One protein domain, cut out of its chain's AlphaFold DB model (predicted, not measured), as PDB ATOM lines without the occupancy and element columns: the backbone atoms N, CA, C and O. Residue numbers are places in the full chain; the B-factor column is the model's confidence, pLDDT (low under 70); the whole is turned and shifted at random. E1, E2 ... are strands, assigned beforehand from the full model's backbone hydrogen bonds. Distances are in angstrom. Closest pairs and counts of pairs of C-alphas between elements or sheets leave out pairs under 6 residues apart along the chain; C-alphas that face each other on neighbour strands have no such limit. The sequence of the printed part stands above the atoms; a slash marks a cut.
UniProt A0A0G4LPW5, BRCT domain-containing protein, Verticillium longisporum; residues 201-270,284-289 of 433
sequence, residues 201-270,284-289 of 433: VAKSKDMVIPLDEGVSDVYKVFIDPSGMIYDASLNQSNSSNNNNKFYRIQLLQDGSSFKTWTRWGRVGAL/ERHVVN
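This is residues 201 to 270 and 284 to 289 of the 433 residues of the protein "BRCT domain-containing protein" of Verticillium longisporum (UniProt A0A0G4LPW5). Little regular structure is present: one long, narrow sheet of three strands, with the unnamed stretch of residues 201 to 230 looping over one face near one end. The last piece, residues 284 to 289, runs beside E3. The printed part has 76 residues, 26 of them in E1, E2 and E3, and is all strand, a meander in that order, each strand the antiparallel neighbour of the one before. It is loose, radius of gyration of the C-alphas 14.5 A, and spans 43 by 27 by 18 A.

Residues 220 to 221 pair antiparallel with residues 252 to 253 of E2, residues 245 to 254. E1, residues 231 to 236, forms a hairpin with E2, N 234 to O 247 at 2.8 A. E2 and E3, residues 257 to 266, form another, N 250 to O 261 at 2.9 A.

E1 begins at C-alpha 231 (113.833, 115.614, 113.656) and measures 16.8 A, E2 29.2 A and E3 30.7 A, ending at C-alpha 266 (111.908, 113.939, 94.301).

The C-alphas farthest apart, of Ser 240 and Gly 255, are 45.0 A apart. Residues 271 to 283 are cut out, leaving 17.7 A between C-alphas 270 and 284. No link is long. Mean pLDDT of the printed part is 70.6; 24 residues are under 70, among them 201 to 208.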
ATOM      1  N   VAL A 201     113.647 123.615 119.931       53.12
ATOM      2  CA  VAL A 201     113.722 123.365 121.376       53.12
ATOM      3  C   VAL A 201     112.317 123.098 121.912       53.12
ATOM      4  O   VAL A 201     111.431 123.952 121.858       53.12
ATOM      5  N   ALA A 202     112.105 121.895 122.441       54.91
ATOM      6  CA  ALA A 202     110.858 121.484 123.062       54.91
ATOM      7  C   ALA A 202     110.581 122.329 124.318       54.91
ATOM      8  O   ALA A 202     111.358 122.337 125.271       54.91
ATOM      9  N   LYS A 203     109.430 123.012 124.343       54.12
ATOM     10  CA  LYS A 203     108.974 123.818 125.494       54.12
ATOM     11  C   LYS A 203     108.378 122.969 126.630       54.12
ATOM     12  O   LYS A 203     108.057 123.505 127.686       54.12
ATOM     13  N   SER A 204     108.251 121.653 126.443       52.38
ATOM     14  CA  SER A 204     107.704 120.710 127.427       52.38
ATOM     15  C   SER A 204     108.275 119.302 127.232       52.38
ATOM     16  O   SER A 204     108.393 118.838 126.098       52.38
ATOM     17  N   LYS A 205     108.584 118.604 128.335       53.94
ATOM     18  CA  LYS A 205     109.200 117.260 128.347       53.94
ATOM     19  C   LYS A 205     108.272 116.120 127.885       53.94
ATOM     20  O   LYS A 205     108.763 115.023 127.650       53.94
ATOM     21  N   ASP A 206     106.981 116.398 127.688       52.31
ATOM     22  CA  ASP A 206     105.961 115.416 127.277       52.31
ATOM     23  C   ASP A 206     105.561 115.518 125.791       52.31
ATOM     24  O   ASP A 206     104.517 115.013 125.378       52.31
ATOM     25  N   MET A 207     106.360 116.193 124.958       58.56
ATOM     26  CA  MET A 207     106.033 116.353 123.541       58.56
ATOM     27  C   MET A 207     106.320 115.068 122.752       58.56
ATOM     28  O   MET A 207     107.472 114.682 122.571       58.56
ATOM     29  N   VAL A 208     105.267 114.419 122.250       65.50
ATOM     30  CA  VAL A 208     105.381 113.266 121.347       65.50
ATOM     31  C   VAL A 208     105.452 113.772 119.910       65.50
ATOM     32  O   VAL A 208     104.476 114.293 119.375       65.50
ATOM     33  N   ILE A 209     106.622 113.636 119.288       75.31
ATOM     34  CA  ILE A 209     106.814 113.964 117.873       75.31
ATOM     35  C   ILE A 209     106.301 112.785 117.040       75.31
ATOM     36  O   ILE A 209     106.687 111.645 117.322       75.31
ATOM     37  N   PRO A 210     105.455 113.024 116.023       78.25
ATOM     38  CA  PRO A 210     104.961 111.957 115.167       78.25
ATOM     39  C   PRO A 210     106.109 111.289 114.400       78.25
ATOM     40  O   PRO A 210     107.012 111.951 113.878       78.25
ATOM     41  N   LEU A 211     106.058 109.963 114.327       79.31
ATOM     42  CA  LEU A 211     107.004 109.167 113.550       79.31
ATOM     43  C   LEU A 211     106.718 109.318 112.050       79.31
ATOM     44  O   LEU A 211     105.565 109.457 111.640       79.31
ATOM     45  N   ASP A 212     107.768 109.313 111.227       71.94
ATOM     46  CA  ASP A 212     107.619 109.307 109.768       71.94
ATOM     47  C   ASP A 212     107.069 107.954 109.274       71.94
ATOM     48  O   ASP A 212     107.225 106.907 109.908       71.94
ATOM     49  N   GLU A 213     106.417 107.981 108.114       72.69
ATOM     50  CA  GLU A 213     105.755 106.819 107.517       72.69
ATOM     51  C   GLU A 213     106.721 105.633 107.329       72.69
ATOM     52  O   GLU A 213     107.803 105.768 106.749       72.69
ATOM     53  N   GLY A 214     106.321 104.446 107.797       64.81
ATOM     54  CA  GLY A 214     107.122 103.220 107.712       64.81
ATOM     55  C   GLY A 214     108.064 102.979 108.897       64.81
ATOM     56  O   GLY A 214     108.730 101.940 108.931       64.81
ATOM     57  N   VAL A 215     108.098 103.886 109.876       71.06
ATOM     58  CA  VAL A 215     108.707 103.645 111.187       71.06
ATOM     59  C   VAL A 215     107.703 102.913 112.081       71.06
ATOM     60  O   VAL A 215     106.529 103.254 112.117       71.06
ATOM     61  N   SER A 216     108.159 101.882 112.794       72.19
ATOM     62  CA  SER A 216     107.313 101.154 113.746       72.19
ATOM     63  C   SER A 216     107.000 102.011 114.976       72.19
ATOM     64  O   SER A 216     107.911 102.624 115.534       72.19
ATOM     65  N   ASP A 217     105.753 101.948 115.454       72.56
ATOM     66  CA  ASP A 217     105.249 102.659 116.645       72.56
ATOM     67  C   ASP A 217     105.980 102.317 117.958       72.56
ATOM     68  O   ASP A 217     105.758 102.944 118.992       72.56
ATOM     69  N   VAL A 218     106.862 101.315 117.933       74.38
ATOM     70  CA  VAL A 218     107.719 100.932 119.064       74.38
ATOM     71  C   VAL A 218     108.782 102.002 119.357       74.38
ATOM     72  O   VAL A 218     109.269 102.101 120.481       74.38
ATOM     73  N   TYR A 219     109.142 102.818 118.366       79.00
ATOM     74  CA  TYR A 219     110.180 103.837 118.498       79.00
ATOM     75  C   TYR A 219     109.618 105.203 118.903       79.00
ATOM     76  O   TYR A 219     108.482 105.543 118.602       79.00
ATOM     77  N   LYS A 220     110.441 106.036 119.544       83.25
ATOM     78  CA  LYS A 220     110.144 107.459 119.783       83.25
ATOM     79  C   LYS A 220     111.246 108.326 119.194       83.25
ATOM     80  O   LYS A 220     112.402 107.916 119.203       83.25
ATOM     81  N   VAL A 221     110.923 109.517 118.693       84.19
ATOM     82  CA  VAL A 221     111.966 110.463 118.262       84.19
ATOM     83  C   VAL A 221     112.771 110.913 119.482       84.19
ATOM     84  O   VAL A 221     112.202 111.250 120.520       84.19
ATOM     85  N   PHE A 222     114.095 110.896 119.362       81.62
ATOM     86  CA  PHE A 222     115.010 111.302 120.414       81.62
ATOM     87  C   PHE A 222     114.903 112.807 120.667       81.62
ATOM     88  O   PHE A 222     115.030 113.625 119.750       81.62
ATOM     89  N   ILE A 223     114.706 113.153 121.934       84.25
ATOM     90  CA  ILE A 223     114.789 114.519 122.436       84.25
ATOM     91  C   ILE A 223     115.943 114.527 123.435       84.25
ATOM     92  O   ILE A 223     115.921 113.788 124.420       84.25
ATOM     93  N   ASP A 224     116.968 115.329 123.167       77.88
ATOM     94  CA  ASP A 224     118.113 115.455 124.067       77.88
ATOM     95  C   ASP A 224     117.691 116.143 125.378       77.88
ATOM     96  O   ASP A 224     116.773 116.967 125.374       77.88
ATOM     97  N   PRO A 225     118.346 115.854 126.516       72.88
ATOM     98  CA  PRO A 225     118.176 116.573 127.778       72.88
ATOM     99  C   PRO A 225     118.117 118.108 127.697       72.88
ATOM    100  O   PRO A 225     117.482 118.723 128.553       72.88
ATOM    101  N   SER A 226     118.740 118.728 126.688       74.06
ATOM    102  CA  SER A 226     118.640 120.172 126.414       74.06
ATOM    103  C   SER A 226     117.277 120.629 125.868       74.06
ATOM    104  O   SER A 226     117.039 121.827 125.725       74.06
ATOM    105  N   GLY A 227     116.374 119.694 125.565       73.88
ATOM    106  CA  GLY A 227     115.114 119.930 124.865       73.88
ATOM    107  C   GLY A 227     115.249 119.900 123.343       73.88
ATOM    108  O   GLY A 227     114.258 120.138 122.657       73.88
ATOM    109  N   MET A 228     116.435 119.625 122.792       76.88
ATOM    110  CA  MET A 228     116.640 119.593 121.343       76.88
ATOM    111  C   MET A 228     115.966 118.377 120.708       76.88
ATOM    112  O   MET A 228     116.203 117.237 121.105       76.88
ATOM    113  N   ILE A 229     115.148 118.635 119.695       86.19
ATOM    114  CA  ILE A 229     114.390 117.619 118.969       86.19
ATOM    115  C   ILE A 229     115.205 117.124 117.775       86.19
ATOM    116  O   ILE A 229     115.518 117.900 116.875       86.19
ATOM    117  N   TYR A 230     115.493 115.823 117.718       82.19
ATOM    118  CA  TYR A 230     116.248 115.230 116.611       82.19
ATOM    119  C   TYR A 230     115.322 114.766 115.476       82.19
ATOM    120  O   TYR A 230     115.270 113.586 115.122       82.19
ATOM    121  N   ASP A 231     114.608 115.733 114.895       85.12
ATOM    122  CA  ASP A 231     113.833 115.614 113.656       85.12
ATOM    123  C   ASP A 231     114.256 116.730 112.692       85.12
ATOM    124  O   ASP A 231     114.245 117.913 113.037       85.12
ATOM    125  N   ALA A 232     114.651 116.363 111.475       81.88
ATOM    126  CA  ALA A 232     115.051 117.301 110.439       81.88
ATOM    127  C   ALA A 232     114.300 117.034 109.139       81.88
ATOM    128  O   ALA A 232     114.240 115.910 108.638       81.88
ATOM    129  N   SER A 233     113.781 118.107 108.549       85.31
ATOM    130  CA  SER A 233     113.203 118.098 107.208       85.31
ATOM    131  C   SER A 233     113.973 119.095 106.345       85.31
ATOM    132  O   SER A 233     113.983 120.288 106.636       85.31
ATOM    133  N   LEU A 234     114.655 118.604 105.309       81.44
ATOM    134  CA  LEU A 234     115.504 119.401 104.426       81.44
ATOM    135  C   LEU A 234     114.974 119.353 102.995       81.44
ATOM    136  O   LEU A 234     114.611 118.290 102.493       81.44
ATOM    137  N   ASN A 235     115.019 120.493 102.310       82.69
ATOM    138  CA  ASN A 235     114.691 120.603 100.894       82.69
ATOM    139  C   ASN A 235     115.909 121.096 100.117       82.69
ATOM    140  O   ASN A 235     116.495 122.126 100.437       82.69
ATOM    141  N   GLN A 236     116.267 120.368  99.066       78.56
ATOM    142  CA  GLN A 236     117.248 120.788  98.082       78.56
ATOM    143  C   GLN A 236     116.511 121.292  96.841       78.56
ATOM    144  O   GLN A 236     115.830 120.516  96.167       78.56
ATOM    145  N   SER A 237     116.687 122.572  96.516       76.69
ATOM    146  CA  SER A 237     116.182 123.178  95.284       76.69
ATOM    147  C   SER A 237     117.293 123.256  94.240       76.69
ATOM    148  O   SER A 237     118.297 123.933  94.443       76.69
ATOM    149  N   ASN A 238     117.117 122.573  93.111       72.25
ATOM    150  CA  ASN A 238     117.972 122.703  91.936       72.25
ATOM    151  C   ASN A 238     117.172 123.379  90.818       72.25
ATOM    152  O   ASN A 238     116.464 122.714  90.056       72.25
ATOM    153  N   SER A 239     117.305 124.704  90.732       57.84
ATOM    154  CA  SER A 239     116.562 125.548  89.790       57.84
ATOM    155  C   SER A 239     116.897 125.277  88.321       57.84
ATOM    156  O   SER A 239     116.055 125.498  87.460       57.84
ATOM    157  N   SER A 240     118.099 124.774  88.020       66.50
ATOM    158  CA  SER A 240     118.572 124.598  86.638       66.50
ATOM    159  C   SER A 240     118.070 123.311  85.982       66.50
ATOM    160  O   SER A 240     117.859 123.275  84.775       66.50
ATOM    161  N   ASN A 241     117.867 122.247  86.765       58.06
ATOM    162  CA  ASN A 241     117.499 120.921  86.249       58.06
ATOM    163  C   ASN A 241     116.184 120.379  86.831       58.06
ATOM    164  O   ASN A 241     115.881 119.202  86.623       58.06
ATOM    165  N   ASN A 242     115.444 121.194  87.596       65.69
ATOM    166  CA  ASN A 242     114.220 120.806  88.306       65.69
ATOM    167  C   ASN A 242     114.357 119.430  88.998       65.69
ATOM    168  O   ASN A 242     113.526 118.527  88.890       65.69
ATOM    169  N   ASN A 243     115.500 119.226  89.657       69.38
ATOM    170  CA  ASN A 243     115.816 118.015  90.413       69.38
ATOM    171  C   ASN A 243     115.736 118.315  91.900       69.38
ATOM    172  O   ASN A 243     116.698 118.130  92.642       69.38
ATOM    173  N   ASN A 244     114.584 118.841  92.300       78.56
ATOM    174  CA  ASN A 244     114.333 119.157  93.687       78.56
ATOM    175  C   ASN A 244     114.190 117.854  94.474       78.56
ATOM    176  O   ASN A 244     113.507 116.920  94.038       78.56
ATOM    177  N   LYS A 245     114.846 117.781  95.630       79.38
ATOM    178  CA  LYS A 245     114.816 116.620  96.523       79.38
ATOM    179  C   LYS A 245     114.386 117.054  97.912       79.38
ATOM    180  O   LYS A 245     114.805 118.111  98.371       79.38
ATOM    181  N   PHE A 246     113.582 116.235  98.572       80.88
ATOM    182  CA  PHE A 246     113.318 116.385  99.999       80.88
ATOM    183  C   PHE A 246     114.028 115.271 100.756       80.88
ATOM    184  O   PHE A 246     114.205 114.172 100.226       80.88
ATOM    185  N   TYR A 247     114.402 115.560 101.994       81.88
ATOM    186  CA  TYR A 247     114.986 114.629 102.944       81.88
ATOM    187  C   TYR A 247     114.256 114.784 104.277       81.88
ATOM    188  O   TYR A 247     114.065 115.899 104.754       81.88
ATOM    189  N   ARG A 248     113.870 113.668 104.889       82.75
ATOM    190  CA  ARG A 248     113.420 113.583 106.279       82.75
ATOM    191  C   ARG A 248     114.387 112.699 107.037       82.75
ATOM    192  O   ARG A 248     114.712 111.610 106.562       82.75
ATOM    193  N   ILE A 249     114.871 113.177 108.175       85.81
ATOM    194  CA  ILE A 249     115.848 112.484 109.009       85.81
ATOM    195  C   ILE A 249     115.349 112.544 110.448       85.81
ATOM    196  O   ILE A 249     115.198 113.628 110.997       85.81
ATOM    197  N   GLN A 250     115.126 111.382 111.052       85.50
ATOM    198  CA  GLN A 250     114.719 111.254 112.450       85.50
ATOM    199  C   GLN A 250     115.728 110.391 113.200       85.50
ATOM    200  O   GLN A 250     116.163 109.353 112.694       85.50
ATOM    201  N   LEU A 251     116.090 110.794 114.414       84.94
ATOM    202  CA  LEU A 251     116.786 109.914 115.345       84.94
ATOM    203  C   LEU A 251     115.742 109.244 116.235       84.94
ATOM    204  O   LEU A 251     115.008 109.911 116.948       84.94
ATOM    205  N   LEU A 252     115.668 107.925 116.168       86.25
ATOM    206  CA  LEU A 252     114.723 107.085 116.883       86.25
ATOM    207  C   LEU A 252     115.397 106.451 118.099       86.25
ATOM    208  O   LEU A 252     116.531 105.978 118.008       86.25
ATOM    209  N   GLN A 253     114.678 106.391 119.212       81.31
ATOM    210  CA  GLN A 253     115.086 105.775 120.465       81.31
ATOM    211  C   GLN A 253     114.081 104.691 120.877       81.31
ATOM    212  O   GLN A 253     112.869 104.895 120.831       81.31
ATOM    213  N   ASP A 254     114.611 103.552 121.313       80.75
ATOM    214  CA  ASP A 254     113.900 102.465 121.990       80.75
ATOM    215  C   ASP A 254     114.732 102.039 123.206       80.75
ATOM    216  O   ASP A 254     115.766 101.373 123.082       80.75
ATOM    217  N   GLY A 255     114.357 102.543 124.384       80.31
ATOM    218  CA  GLY A 255     115.141 102.390 125.610       80.31
ATOM    219  C   GLY A 255     116.560 102.955 125.464       80.31
ATOM    220  O   GLY A 255     116.752 104.166 125.359       80.31
ATOM    221  N   SER A 256     117.566 102.076 125.462       75.31
ATOM    222  CA  SER A 256     118.984 102.418 125.262       75.31
ATOM    223  C   SER A 256     119.461 102.288 123.810       75.31
ATOM    224  O   SER A 256     120.634 102.530 123.525       75.31
ATOM    225  N   SER A 257     118.593 101.843 122.900       72.81
ATOM    226  CA  SER A 257     118.922 101.632 121.493       72.81
ATOM    227  C   SER A 257     118.558 102.858 120.671       72.81
ATOM    228  O   SER A 257     117.436 103.353 120.754       72.81
ATOM    229  N   PHE A 258     119.488 103.301 119.827       79.44
ATOM    230  CA  PHE A 258     119.276 104.405 118.896       79.44
ATOM    231  C   PHE A 258     119.360 103.910 117.455       79.44
ATOM    232  O   PHE A 258     120.215 103.081 117.122       79.44
ATOM    233  N   LYS A 259     118.466 104.417 116.609       79.56
ATOM    234  CA  LYS A 259     118.392 104.131 115.173       79.56
ATOM    235  C   LYS A 259     118.164 105.431 114.424       79.56
ATOM    236  O   LYS A 259     117.401 106.268 114.878       79.56
ATOM    237  N   THR A 260     118.776 105.604 113.266       78.50
ATOM    238  CA  THR A 260     118.440 106.720 112.378       78.50
ATOM    239  C   THR A 260     117.438 106.252 111.332       78.50
ATOM    240  O   THR A 260     117.601 105.189 110.736       78.50
ATOM    241  N   TRP A 261     116.398 107.046 111.111       80.06
ATOM    242  CA  TRP A 261     115.488 106.897 109.986       80.06
ATOM    243  C   TRP A 261     115.775 107.995 108.975       80.06
ATOM    244  O   TRP A 261     115.970 109.156 109.335       80.06
ATOM    245  N   THR A 262     115.848 107.636 107.698       78.50
ATOM    246  CA  THR A 262     116.052 108.606 106.625       78.50
ATOM    247  C   THR A 262     115.189 108.245 105.435       78.50
ATOM    248  O   THR A 262     115.294 107.146 104.892       78.50
ATOM    249  N   ARG A 263     114.375 109.203 104.999       82.94
ATOM    250  CA  ARG A 263     113.556 109.112 103.794       82.94
ATOM    251  C   ARG A 263     113.885 110.274 102.877       82.94
ATOM    252  O   ARG A 263     114.027 111.404 103.331       82.94
ATOM    253  N   TRP A 264     113.999 110.016 101.583       81.56
ATOM    254  CA  TRP A 264     114.177 111.071 100.594       81.56
ATOM    255  C   TRP A 264     113.393 110.758  99.327       81.56
ATOM    256  O   TRP A 264     113.090 109.602  99.037       81.56
ATOM    257  N   GLY A 265     113.065 111.792  98.565       77.81
ATOM    258  CA  GLY A 265     112.340 111.642  97.309       77.81
ATOM    259  C   GLY A 265     112.500 112.859  96.413       77.81
ATOM    260  O   GLY A 265     113.080 113.870  96.813       77.81
ATOM    261  N   ARG A 266     112.008 112.762  95.172       74.62
ATOM    262  CA  ARG A 266     111.908 113.939  94.301       74.62
ATOM    263  C   ARG A 266     110.698 114.762  94.719       74.62
ATOM    264  O   ARG A 266     109.604 114.226  94.861       74.62
ATOM    265  N   VAL A 267     110.893 116.061  94.894       61.25
ATOM    266  CA  VAL A 267     109.806 117.003  95.175       61.25
ATOM    267  C   VAL A 267     108.950 117.111  93.911       61.25
ATOM    268  O   VAL A 267     109.477 117.410  92.842       61.25
ATOM    269  N   GLY A 268     107.653 116.812  94.021       57.66
ATOM    270  CA  GLY A 268     106.714 116.786  92.891       57.66
ATOM    271  C   GLY A 268     106.552 115.426  92.196       57.66
ATOM    272  O   GLY A 268     105.761 115.327  91.264       57.66
ATOM    273  N   ALA A 269     107.251 114.368  92.634       48.81
ATOM    274  CA  ALA A 269     106.910 113.002  92.237       48.81
ATOM    275  C   ALA A 269     105.843 112.445  93.194       48.81
ATOM    276  O   ALA A 269     106.121 112.255  94.377       48.81
ATOM    277  N   LEU A 270     104.635 112.183  92.685       41.88
ATOM    278  CA  LEU A 270     103.622 111.395  93.395       41.88
ATOM    279  C   LEU A 270     104.211 110.012  93.723       41.88
ATOM    280  O   LEU A 270     104.749 109.342  92.840       41.88
ATOM    281  N   GLU A 284     115.716 102.975 100.234       35.00
ATOM    282  CA  GLU A 284     116.854 102.437 100.962       35.00
ATOM    283  C   GLU A 284     116.570 102.565 102.463       35.00
ATOM    284  O   GLU A 284     116.909 103.552 103.112       35.00
ATOM    285  N   ARG A 285     115.869 101.562 103.000       39.75
ATOM    286  CA  ARG A 285     115.590 101.401 104.430       39.75
ATOM    287  C   ARG A 285     116.891 101.049 105.149       39.75
ATOM    288  O   ARG A 285     117.233  99.879 105.285       39.75
ATOM    289  N   HIS A 286     117.628 102.056 105.601       38.44
ATOM    290  CA  HIS A 286     118.823 101.844 106.416       38.44
ATOM    291  C   HIS A 286     118.492 101.986 107.892       38.44
ATOM    292  O   HIS A 286     118.539 103.076 108.446       38.44
ATOM    293  N   VAL A 287     118.171 100.861 108.531       33.97
ATOM    294  CA  VAL A 287     118.126 100.764 109.991       33.97
ATOM    295  C   VAL A 287     119.539 100.463 110.480       33.97
ATOM    296  O   VAL A 287     119.985  99.316 110.455       33.97
ATOM    297  N   VAL A 288     120.266 101.485 110.925       36.38
ATOM    298  CA  VAL A 288     121.554 101.275 111.597       36.38
ATOM    299  C   VAL A 288     121.268 100.927 113.061       36.38
ATOM    300  O   VAL A 288     120.857 101.783 113.838       36.38
ATOM    301  N   ASN A 289     121.436  99.654 113.436       31.00
ATOM    302  CA  ASN A 289     121.299  99.197 114.823       31.00
ATOM    303  C   ASN A 289     122.510  99.665 115.653       31.00
ATOM    304  O   ASN A 289     123.620  99.184 115.442       31.00
TER     305      ASN A 289